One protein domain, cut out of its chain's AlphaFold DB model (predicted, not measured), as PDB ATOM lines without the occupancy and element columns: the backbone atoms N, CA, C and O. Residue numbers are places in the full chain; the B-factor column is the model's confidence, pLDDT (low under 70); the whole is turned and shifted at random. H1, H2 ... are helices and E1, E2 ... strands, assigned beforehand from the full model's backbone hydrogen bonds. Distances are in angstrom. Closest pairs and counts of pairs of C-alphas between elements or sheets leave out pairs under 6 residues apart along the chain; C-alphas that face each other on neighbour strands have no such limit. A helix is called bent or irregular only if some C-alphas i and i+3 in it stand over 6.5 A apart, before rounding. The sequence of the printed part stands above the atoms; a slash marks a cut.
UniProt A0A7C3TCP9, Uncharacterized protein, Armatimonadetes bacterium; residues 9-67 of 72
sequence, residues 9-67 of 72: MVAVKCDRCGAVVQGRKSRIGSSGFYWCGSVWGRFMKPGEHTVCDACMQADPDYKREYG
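AT A GLANCE: This is residues 9 to 67 of the 72 residues of an uncharacterized protein of Armatimonadetes bacterium (UniProt A0A7C3TCP9). A hairpin of two strands, E1 and E2, makes one end of this small domain, a very short strand pair, E3 and E4, sits in the middle, and three short helices gather on the side away from the hairpin, with H3 at the far end. The printed part has 59 residues, with named elements in the order E1, E2, E3, H1, E4, H2, H3. The four strands form two separate sheets, E1 - E2 and E3 - E4, both antiparallel, and the class is mixed, helices and strands. The whole is compact, with a radius of gyration of the C-alphas of 10.6 A, and rounded, spanning 30 by 24 by 21 A.

IN THESE COORDINATES: E1, residues 9 to 13, begins at C-alpha 9 (-45.045, -20.042, 12.539) and is 13.6 A long. E2, residues 20 to 25, is the longest strand, 14.7 A. E3, residues 33 to 35, is 6.9 A long, from C-alpha 33 at (-41.812, -9.816, 16.658). H1, residues 39 to 43, is 9.0 A long and irregular: C-alphas 39 and 42 are 7.1 A apart. E4, residues 50 to 52, is 6.8 A long, and H2, residues 53 to 57, is 5.9 A long. H3, residues 60 to 66, is 9.9 A long and ends at C-alpha 66 (-30.458, 0.676, 16.313).

HOW THE PARTS SIT: E1 and E2 form a hairpin, antiparallel at 138 degrees, with N 10 and O 23 at 2.9 A and N 12 and O 21 at 3.0 A, within hydrogen-bond range. Residues 24 to 25 of E2 also form a short antiparallel pairing with residues 30 to 31, which lie in the link from E2 to E3. E3 and E4 are antiparallel at 156 degrees, with N 34 and O 51 at 2.8 A. Between the two sheets, the closest C-alphas of E2 and E3 are those of Gly 23 and Phe 33, 6.2 A apart, and those of E1 and E4 are Lys 13 and Thr 50, 6.8 A apart. The closest C-alphas of E3 and H2 are those of Phe 33 and Asp 53, 5.3 A apart. H3 is close to but not clearly touching H1, with the C-alphas of Phe 43 and Tyr 62 6.0 A apart, and likewise H2, with those of Gln 57 and Lys 63 6.2 A apart. H3 is apart from E1, E2, E3 and E4. Every O i to N i+4 pair is within hydrogen-bond range in H2 and H3; H1 has 0 of 1, and 1 of 2 O i to N i+3 pairs.

THE WHOLE: The two C-alphas farthest apart, those of Met 9 and Arg 64, are 29.9 A apart. The printed part has no cut and no long link. The mean pLDDT of the printed part is 91.3, and no printed residue is under 70.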
ATOM      1  N   MET A   9     -44.156 -21.194  12.653       89.81
ATOM      2  CA  MET A   9     -45.045 -20.042  12.539       89.81
ATOM      3  C   MET A   9     -45.897 -19.948  13.803       89.81
ATOM      4  O   MET A   9     -46.441 -20.952  14.263       89.81
ATOM      5  N   VAL A  10     -45.986 -18.750  14.366       92.50
ATOM      6  CA  VAL A  10     -46.787 -18.439  15.551       92.50
ATOM      7  C   VAL A  10     -47.506 -17.113  15.340       92.50
ATOM      8  O   VAL A  10     -46.982 -16.219  14.675       92.50
ATOM      9  N   ALA A  11     -48.696 -16.987  15.917       95.25
ATOM     10  CA  ALA A  11     -49.389 -15.715  16.060       95.25
ATOM     11  C   ALA A  11     -49.244 -15.254  17.513       95.25
ATOM     12  O   ALA A  11     -49.491 -16.038  18.432       95.25
ATOM     13  N   VAL A  12     -48.822 -14.010  17.722       93.75
ATOM     14  CA  VAL A  12     -48.641 -13.432  19.060       93.75
ATOM     15  C   VAL A  12     -49.357 -12.097  19.156       93.75
ATOM     16  O   VAL A  12     -49.416 -11.345  18.184       93.75
ATOM     17  N   LYS A  13     -49.900 -11.797  20.334       97.19
ATOM     18  CA  LYS A  13     -50.461 -10.482  20.631       97.19
ATOM     19  C   LYS A  13     -49.330  -9.544  21.047       97.19
ATOM     20  O   LYS A  13     -48.520  -9.895  21.898       97.19
ATOM     21  N   CYS A  14     -49.265  -8.360  20.456       96.62
ATOM     22  CA  CYS A  14     -48.369  -7.313  20.918       96.62
ATOM     23  C   CYS A  14     -48.925  -6.681  22.196       96.62
ATOM     24  O   CYS A  14     -50.055  -6.192  22.200       96.62
ATOM     25  N   ASP A  15     -48.112  -6.619  23.245       97.25
ATOM     26  CA  ASP A  15     -48.527  -6.045  24.530       97.25
ATOM     27  C   ASP A  15     -48.665  -4.514  24.492       97.25
ATOM     28  O   ASP A  15     -49.367  -3.938  25.316       97.25
ATOM     29  N   ARG A  16     -48.064  -3.844  23.494       95.38
ATOM     30  CA  ARG A  16     -48.137  -2.381  23.319       95.38
ATOM     31  C   ARG A  16     -49.408  -1.912  22.632       95.38
ATOM     32  O   ARG A  16     -50.068  -1.001  23.113       95.38
ATOM     33  N   CYS A  17     -49.710  -2.484  21.470       96.12
ATOM     34  CA  CYS A  17     -50.812  -2.023  20.620       96.12
ATOM     35  C   CYS A  17     -51.991  -2.999  20.571       96.12
ATOM     36  O   CYS A  17     -53.012  -2.694  19.966       96.12
ATOM     37  N   GLY A  18     -51.858  -4.189  21.162       97.12
ATOM     38  CA  GLY A  18     -52.890  -5.222  21.151       97.12
ATOM     39  C   GLY A  18     -53.047  -5.972  19.824       97.12
ATOM     40  O   GLY A  18     -53.816  -6.932  19.783       97.12
ATOM     41  N   ALA A  19     -52.328  -5.586  18.764       96.62
ATOM     42  CA  ALA A  19     -52.398  -6.246  17.463       96.62
ATOM     43  C   ALA A  19     -51.882  -7.689  17.531       96.62
ATOM     44  O   ALA A  19     -50.913  -7.983  18.233       96.62
ATOM     45  N   VAL A  20     -52.497  -8.585  16.760       97.31
ATOM     46  CA  VAL A  20     -51.990  -9.946  16.557       97.31
ATOM     47  C   VAL A  20     -51.075  -9.945  15.338       97.31
ATOM     48  O   VAL A  20     -51.513  -9.599  14.244       97.31
ATOM     49  N   VAL A  21     -49.814 -10.338  15.518       95.44
ATOM     50  CA  VAL A  21     -48.818 -10.418  14.439       95.44
ATOM     51  C   VAL A  21     -48.366 -11.852  14.221       95.44
ATOM     52  O   VAL A  21     -48.242 -12.633  15.168       95.44
ATOM     53  N   GLN A  22     -48.131 -12.205  12.959       94.81
ATOM     54  CA  GLN A  22     -47.525 -13.482  12.609       94.81
ATOM     55  C   GLN A  22     -46.009 -13.360  12.590       94.81
ATOM     56  O   GLN A  22     -45.452 -12.400  12.064       94.81
ATOM     57  N   GLY A  23     -45.343 -14.374  13.122       91.31
ATOM     58  CA  GLY A  23     -43.896 -14.455  13.089       91.31
ATOM     59  C   GLY A  23     -43.399 -15.879  13.206       91.31
ATOM     60  O   GLY A  23     -44.164 -16.846  13.259       91.31
ATOM     61  N   ARG A  24     -42.080 -16.015  13.260       90.31
ATOM     62  CA  ARG A  24     -41.403 -17.295  13.467       90.31
ATOM     63  C   ARG A  24     -40.771 -17.311  14.843       90.31
ATOM     64  O   ARG A  24     -40.185 -16.318  15.265       90.31
ATOM     65  N   LYS A  25     -40.845 -18.453  15.524       87.31
ATOM     66  CA  LYS A  25     -40.173 -18.693  16.806       87.31
ATOM     67  C   LYS A  25     -39.352 -19.973  16.742       87.31
ATOM     68  O   LYS A  25     -39.808 -21.006  16.250       87.31
ATOM     69  N   SER A  26     -38.135 -19.895  17.262       84.06
ATOM     70  CA  SER A  26     -37.260 -21.037  17.521       84.06
ATOM     71  C   SER A  26     -36.719 -20.968  18.949       84.06
ATOM     72  O   SER A  26     -37.058 -20.068  19.710       84.06
ATOM     73  N   ARG A  27     -35.849 -21.908  19.326       80.75
ATOM     74  CA  ARG A  27     -35.142 -21.846  20.611       80.75
ATOM     75  C   ARG A  27     -34.135 -20.689  20.685       80.75
ATOM     76  O   ARG A  27     -33.833 -20.239  21.780       80.75
ATOM     77  N   ILE A  28     -33.610 -20.238  19.545       81.81
ATOM     78  CA  ILE A  28     -32.501 -19.271  19.477       81.81
ATOM     79  C   ILE A  28     -32.940 -17.858  19.067       81.81
ATOM     80  O   ILE A  28     -32.112 -16.959  19.035       81.81
ATOM     81  N   GLY A  29     -34.222 -17.646  18.757       83.44
ATOM     82  CA  GLY A  29     -34.731 -16.322  18.399       83.44
ATOM     83  C   GLY A  29     -36.112 -16.324  17.747       83.44
ATOM     84  O   GLY A  29     -36.698 -17.388  17.495       83.44
ATOM     85  N   SER A  30     -36.600 -15.115  17.466       89.19
ATOM     86  CA  SER A  30     -37.825 -14.818  16.721       89.19
ATOM     87  C   SER A  30     -37.561 -13.975  15.473       89.19
ATOM     88  O   SER A  30     -36.499 -13.380  15.317       89.19
ATOM     89  N   SER A  31     -38.555 -13.928  14.587       88.69
ATOM     90  CA  SER A  31     -38.642 -12.999  13.455       88.69
ATOM     91  C   SER A  31     -40.098 -12.546  13.295       88.69
ATOM     92  O   SER A  31     -41.001 -13.370  13.467       88.69
ATOM     93  N   GLY A  32     -40.321 -11.259  13.005       90.50
ATOM     94  CA  GLY A  32     -41.645 -10.617  12.903       90.50
ATOM     95  C   GLY A  32     -42.224 -10.109  14.231       90.50
ATOM     96  O   GLY A  32     -43.309  -9.529  14.261       90.50
ATOM     97  N   PHE A  33     -41.535 -10.378  15.342       94.25
ATOM     98  CA  PHE A  33     -41.812  -9.816  16.658       94.25
ATOM     99  C   PHE A  33     -40.603 -10.016  17.579       94.25
ATOM    100  O   PHE A  33     -39.760 -10.900  17.374       94.25
ATOM    101  N   TYR A  34     -40.575  -9.247  18.657       93.69
ATOM    102  CA  TYR A  34     -39.581  -9.281  19.721       93.69
ATOM    103  C   TYR A  34     -40.189  -9.911  20.980       93.69
ATOM    104  O   TYR A  34     -41.381  -9.736  21.243       93.69
ATOM    105  N   TRP A  35     -39.389 -10.622  21.785       90.31
ATOM    106  CA  TRP A  35     -39.826 -11.155  23.085       90.31
ATOM    107  C   TRP A  35     -38.890 -10.768  24.239       90.31
ATOM    108  O   TRP A  35     -37.690 -10.579  24.031       90.31
ATOM    109  N   CYS A  36     -39.421 -10.726  25.464       82.06
ATOM    110  CA  CYS A  36     -38.714 -10.235  26.657       82.06
ATOM    111  C   CYS A  36     -37.542 -11.128  27.102       82.06
ATOM    112  O   CYS A  36     -36.470 -10.638  27.434       82.06
ATOM    113  N   GLY A  37     -37.675 -12.453  26.990       78.88
ATOM    114  CA  GLY A  37     -36.594 -13.419  27.254       78.88
ATOM    115  C   GLY A  37     -35.467 -13.467  26.206       78.88
ATOM    116  O   GLY A  37     -34.928 -14.541  25.946       78.88
ATOM    117  N   SER A  38     -35.172 -12.367  25.517       82.75
ATOM    118  CA  SER A  38     -34.068 -12.254  24.551       82.75
ATOM    119  C   SER A  38     -33.227 -11.015  24.851       82.75
ATOM    120  O   SER A  38     -33.559 -10.231  25.736       82.75
ATOM    121  N   VAL A  39     -32.170 -10.792  24.067       86.81
ATOM    122  CA  VAL A  39     -31.344  -9.570  24.127       86.81
ATOM    123  C   VAL A  39     -32.150  -8.271  23.951       86.81
ATOM    124  O   VAL A  39     -31.677  -7.193  24.298       86.81
ATOM    125  N   TRP A  40     -33.382  -8.372  23.448       89.31
ATOM    126  CA  TRP A  40     -34.291  -7.252  23.234       89.31
ATOM    127  C   TRP A  40     -35.082  -6.840  24.482       89.31
ATOM    128  O   TRP A  40     -35.737  -5.801  24.458       89.31
ATOM    129  N   GLY A  41     -35.011  -7.611  25.575       89.75
ATOM    130  CA  GLY A  41     -35.754  -7.339  26.812       89.75
ATOM    131  C   GLY A  41     -35.469  -5.966  27.430       89.75
ATOM    132  O   GLY A  41     -36.345  -5.394  28.064       89.75
ATOM    133  N   ARG A  42     -34.291  -5.379  27.182       92.25
ATOM    134  CA  ARG A  42     -33.934  -4.033  27.671       92.25
ATOM    135  C   ARG A  42     -34.736  -2.884  27.047       92.25
ATOM    136  O   ARG A  42     -34.745  -1.800  27.611       92.25
ATOM    137  N   PHE A  43     -35.380  -3.114  25.904       93.19
ATOM    138  CA  PHE A  43     -36.252  -2.131  25.245       93.19
ATOM    139  C   PHE A  43     -37.727  -2.358  25.572       93.19
ATOM    140  O   PHE A  43     -38.594  -1.666  25.045       93.19
ATOM    141  N   MET A  44     -38.038  -3.370  26.386       92.44
ATOM    142  CA  MET A  44     -39.403  -3.698  26.774       92.44
ATOM    143  C   MET A  44     -39.811  -2.955  28.041       92.44
ATOM    144  O   MET A  44     -39.008  -2.745  28.949       92.44
ATOM    145  N   LYS A  45     -41.086  -2.569  28.108       92.12
ATOM    146  CA  LYS A  45     -41.686  -1.923  29.280       92.12
ATOM    147  C   LYS A  45     -42.110  -2.980  30.308       92.12
ATOM    148  O   LYS A  45     -42.350  -4.132  29.936       92.12
ATOM    149  N   PRO A  46     -42.252  -2.615  31.596       91.94
ATOM    150  CA  PRO A  46     -42.735  -3.541  32.615       91.94
ATOM    151  C   PRO A  46     -44.052  -4.218  32.205       91.94
ATOM    152  O   PRO A  46     -45.019  -3.545  31.859       91.94
ATOM    153  N   GLY A  47     -44.076  -5.554  32.243       90.62
ATOM    154  CA  GLY A  47     -45.238  -6.372  31.869       90.62
ATOM    155  C   GLY A  47     -45.294  -6.803  30.398       90.62
ATOM    156  O   GLY A  47     -46.100  -7.673  30.062       90.62
ATOM    157  N   GLU A  48     -44.429  -6.274  29.530       94.56
ATOM    158  CA  GLU A  48     -44.351  -6.699  28.131       94.56
ATOM    159  C   GLU A  48     -43.588  -8.024  27.995       94.56
ATOM    160  O   GLU A  48     -42.482  -8.204  28.508       94.56
ATOM    161  N   HIS A  49     -44.181  -8.955  27.259       93.19
ATOM    162  CA  HIS A  49     -43.624 -10.259  26.920       93.19
ATOM    163  C   HIS A  49     -43.350 -10.368  25.425       93.19
ATOM    164  O   HIS A  49     -42.334 -10.955  25.037       93.19
ATOM    165  N   THR A  50     -44.238  -9.813  24.596       94.88
ATOM    166  CA  THR A  50     -44.137  -9.812  23.135       94.88
ATOM    167  C   THR A  50     -44.493  -8.455  22.542       94.88
ATOM    168  O   THR A  50     -45.557  -7.891  22.795       94.88
ATOM    169  N   VAL A  51     -43.617  -7.937  21.682       96.38
ATOM    170  CA  VAL A  51     -43.768  -6.630  21.032       96.38
ATOM    171  C   VAL A  51     -43.607  -6.796  19.523       96.38
ATOM    172  O   VAL A  51     -42.659  -7.435  19.078       96.38
ATOM    173  N   CYS A  52     -44.532  -6.260  18.725       95.69
ATOM    174  CA  CYS A  52     -44.413  -6.300  17.267       95.69
ATOM    175  C   CYS A  52     -43.300  -5.371  16.767       95.69
ATOM    176  O   CYS A  52     -42.922  -4.419  17.453       95.69
ATOM    177  N   ASP A  53     -42.826  -5.611  15.546       93.50
ATOM    178  CA  ASP A  53     -41.729  -4.835  14.965       93.50
ATOM    179  C   ASP A  53     -42.034  -3.337  14.924       93.50
ATOM    180  O   ASP A  53     -41.203  -2.540  15.346       93.50
ATOM    181  N   ALA A  54     -43.252  -2.952  14.535       93.38
ATOM    182  CA  ALA A  54     -43.661  -1.549  14.498       93.38
ATOM    183  C   ALA A  54     -43.524  -0.862  15.867       93.38
ATOM    184  O   ALA A  54     -42.989   0.239  15.961       93.38
ATOM    185  N   CYS A  55     -43.972  -1.509  16.948       95.12
ATOM    186  CA  CYS A  55     -43.898  -0.907  18.274       95.12
ATOM    187  C   CYS A  55     -42.496  -0.965  18.889       95.12
ATOM    188  O   CYS A  55     -42.183  -0.101  19.707       95.12
ATOM    189  N   MET A  56     -41.674  -1.955  18.532       93.50
ATOM    190  CA  MET A  56     -40.271  -2.009  18.953       93.50
ATOM    191  C   MET A  56     -39.453  -0.944  18.222       93.50
ATOM    192  O   MET A  56     -38.753  -0.166  18.853       93.50
ATOM    193  N   GLN A  57     -39.601  -0.840  16.903       91.69
ATOM    194  CA  GLN A  57     -38.923   0.181  16.107       91.69
ATOM    195  C   GLN A  57     -39.423   1.591  16.414       91.69
ATOM    196  O   GLN A  57     -38.695   2.541  16.178       91.69
ATOM    197  N   ALA A  58     -40.638   1.754  16.948       92.31
ATOM    198  CA  ALA A  58     -41.132   3.032  17.457       92.31
ATOM    199  C   ALA A  58     -40.532   3.423  18.822       92.31
ATOM    200  O   ALA A  58     -40.651   4.585  19.213       92.31
ATOM    201  N   ASP A  59     -39.917   2.482  19.543       92.69
ATOM    202  CA  ASP A  59     -39.377   2.709  20.879       92.69
ATOM    203  C   ASP A  59     -38.199   3.697  20.850       92.69
ATOM    204  O   ASP A  59     -37.258   3.486  20.081       92.69
ATOM    205  N   PRO A  60     -38.209   4.766  21.667       91.62
ATOM    206  CA  PRO A  60     -37.134   5.754  21.656       91.62
ATOM    207  C   PRO A  60     -35.758   5.170  21.992       91.62
ATOM    208  O   PRO A  60     -34.766   5.584  21.391       91.62
ATOM    209  N   ASP A  61     -35.684   4.212  22.919       91.94
ATOM    210  CA  ASP A  61     -34.412   3.615  23.327       91.94
ATOM    211  C   ASP A  61     -33.901   2.653  22.253       91.94
ATOM    212  O   ASP A  61     -32.711   2.673  21.931       91.94
ATOM    213  N   TYR A  62     -34.805   1.888  21.629       92.31
ATOM    214  CA  TYR A  62     -34.460   1.057  20.473       92.31
ATOM    215  C   TYR A  62     -33.974   1.908  19.295       92.31
ATOM    216  O   TYR A  62     -32.927   1.619  18.718       92.31
ATOM    217  N   LYS A  63     -34.694   2.988  18.959       90.44
ATOM    218  CA  LYS A  63     -34.308   3.923  17.888       90.44
ATOM    219  C   LYS A  63     -32.962   4.575  18.152       90.44
ATOM    220  O   LYS A  63     -32.171   4.710  17.227       90.44
ATOM    221  N   ARG A  64     -32.689   4.978  19.392       90.94
ATOM    222  CA  ARG A  64     -31.415   5.616  19.743       90.94
ATOM    223  C   ARG A  64     -30.220   4.695  19.487       90.94
ATOM    224  O   ARG A  64     -29.155   5.187  19.136       90.94
ATOM    225  N   GLU A  65     -30.387   3.388  19.676       92.12
ATOM    226  CA  GLU A  65     -29.296   2.419  19.539       92.12
ATOM    227  C   GLU A  65     -29.212   1.767  18.152       92.12
ATOM    228  O   GLU A  65     -28.119   1.546  17.639       92.12
ATOM    229  N   TYR A  66     -30.359   1.466  17.545       88.12
ATOM    230  CA  TYR A  66     -30.458   0.676  16.313       88.12
ATOM    231  C   TYR A  66     -31.198   1.376  15.181       88.12
ATOM    232  O   TYR A  66     -31.337   0.792  14.107       88.12
ATOM    233  N   GLY A  67     -31.699   2.591  15.404       79.19
ATOM    234  CA  GLY A  67     -32.343   3.397  14.379       79.19
ATOM    235  C   GLY A  67     -31.333   3.794  13.313       79.19
ATOM    236  O   GLY A  67     -30.769   4.883  13.348       79.19
TER     237      GLY A  67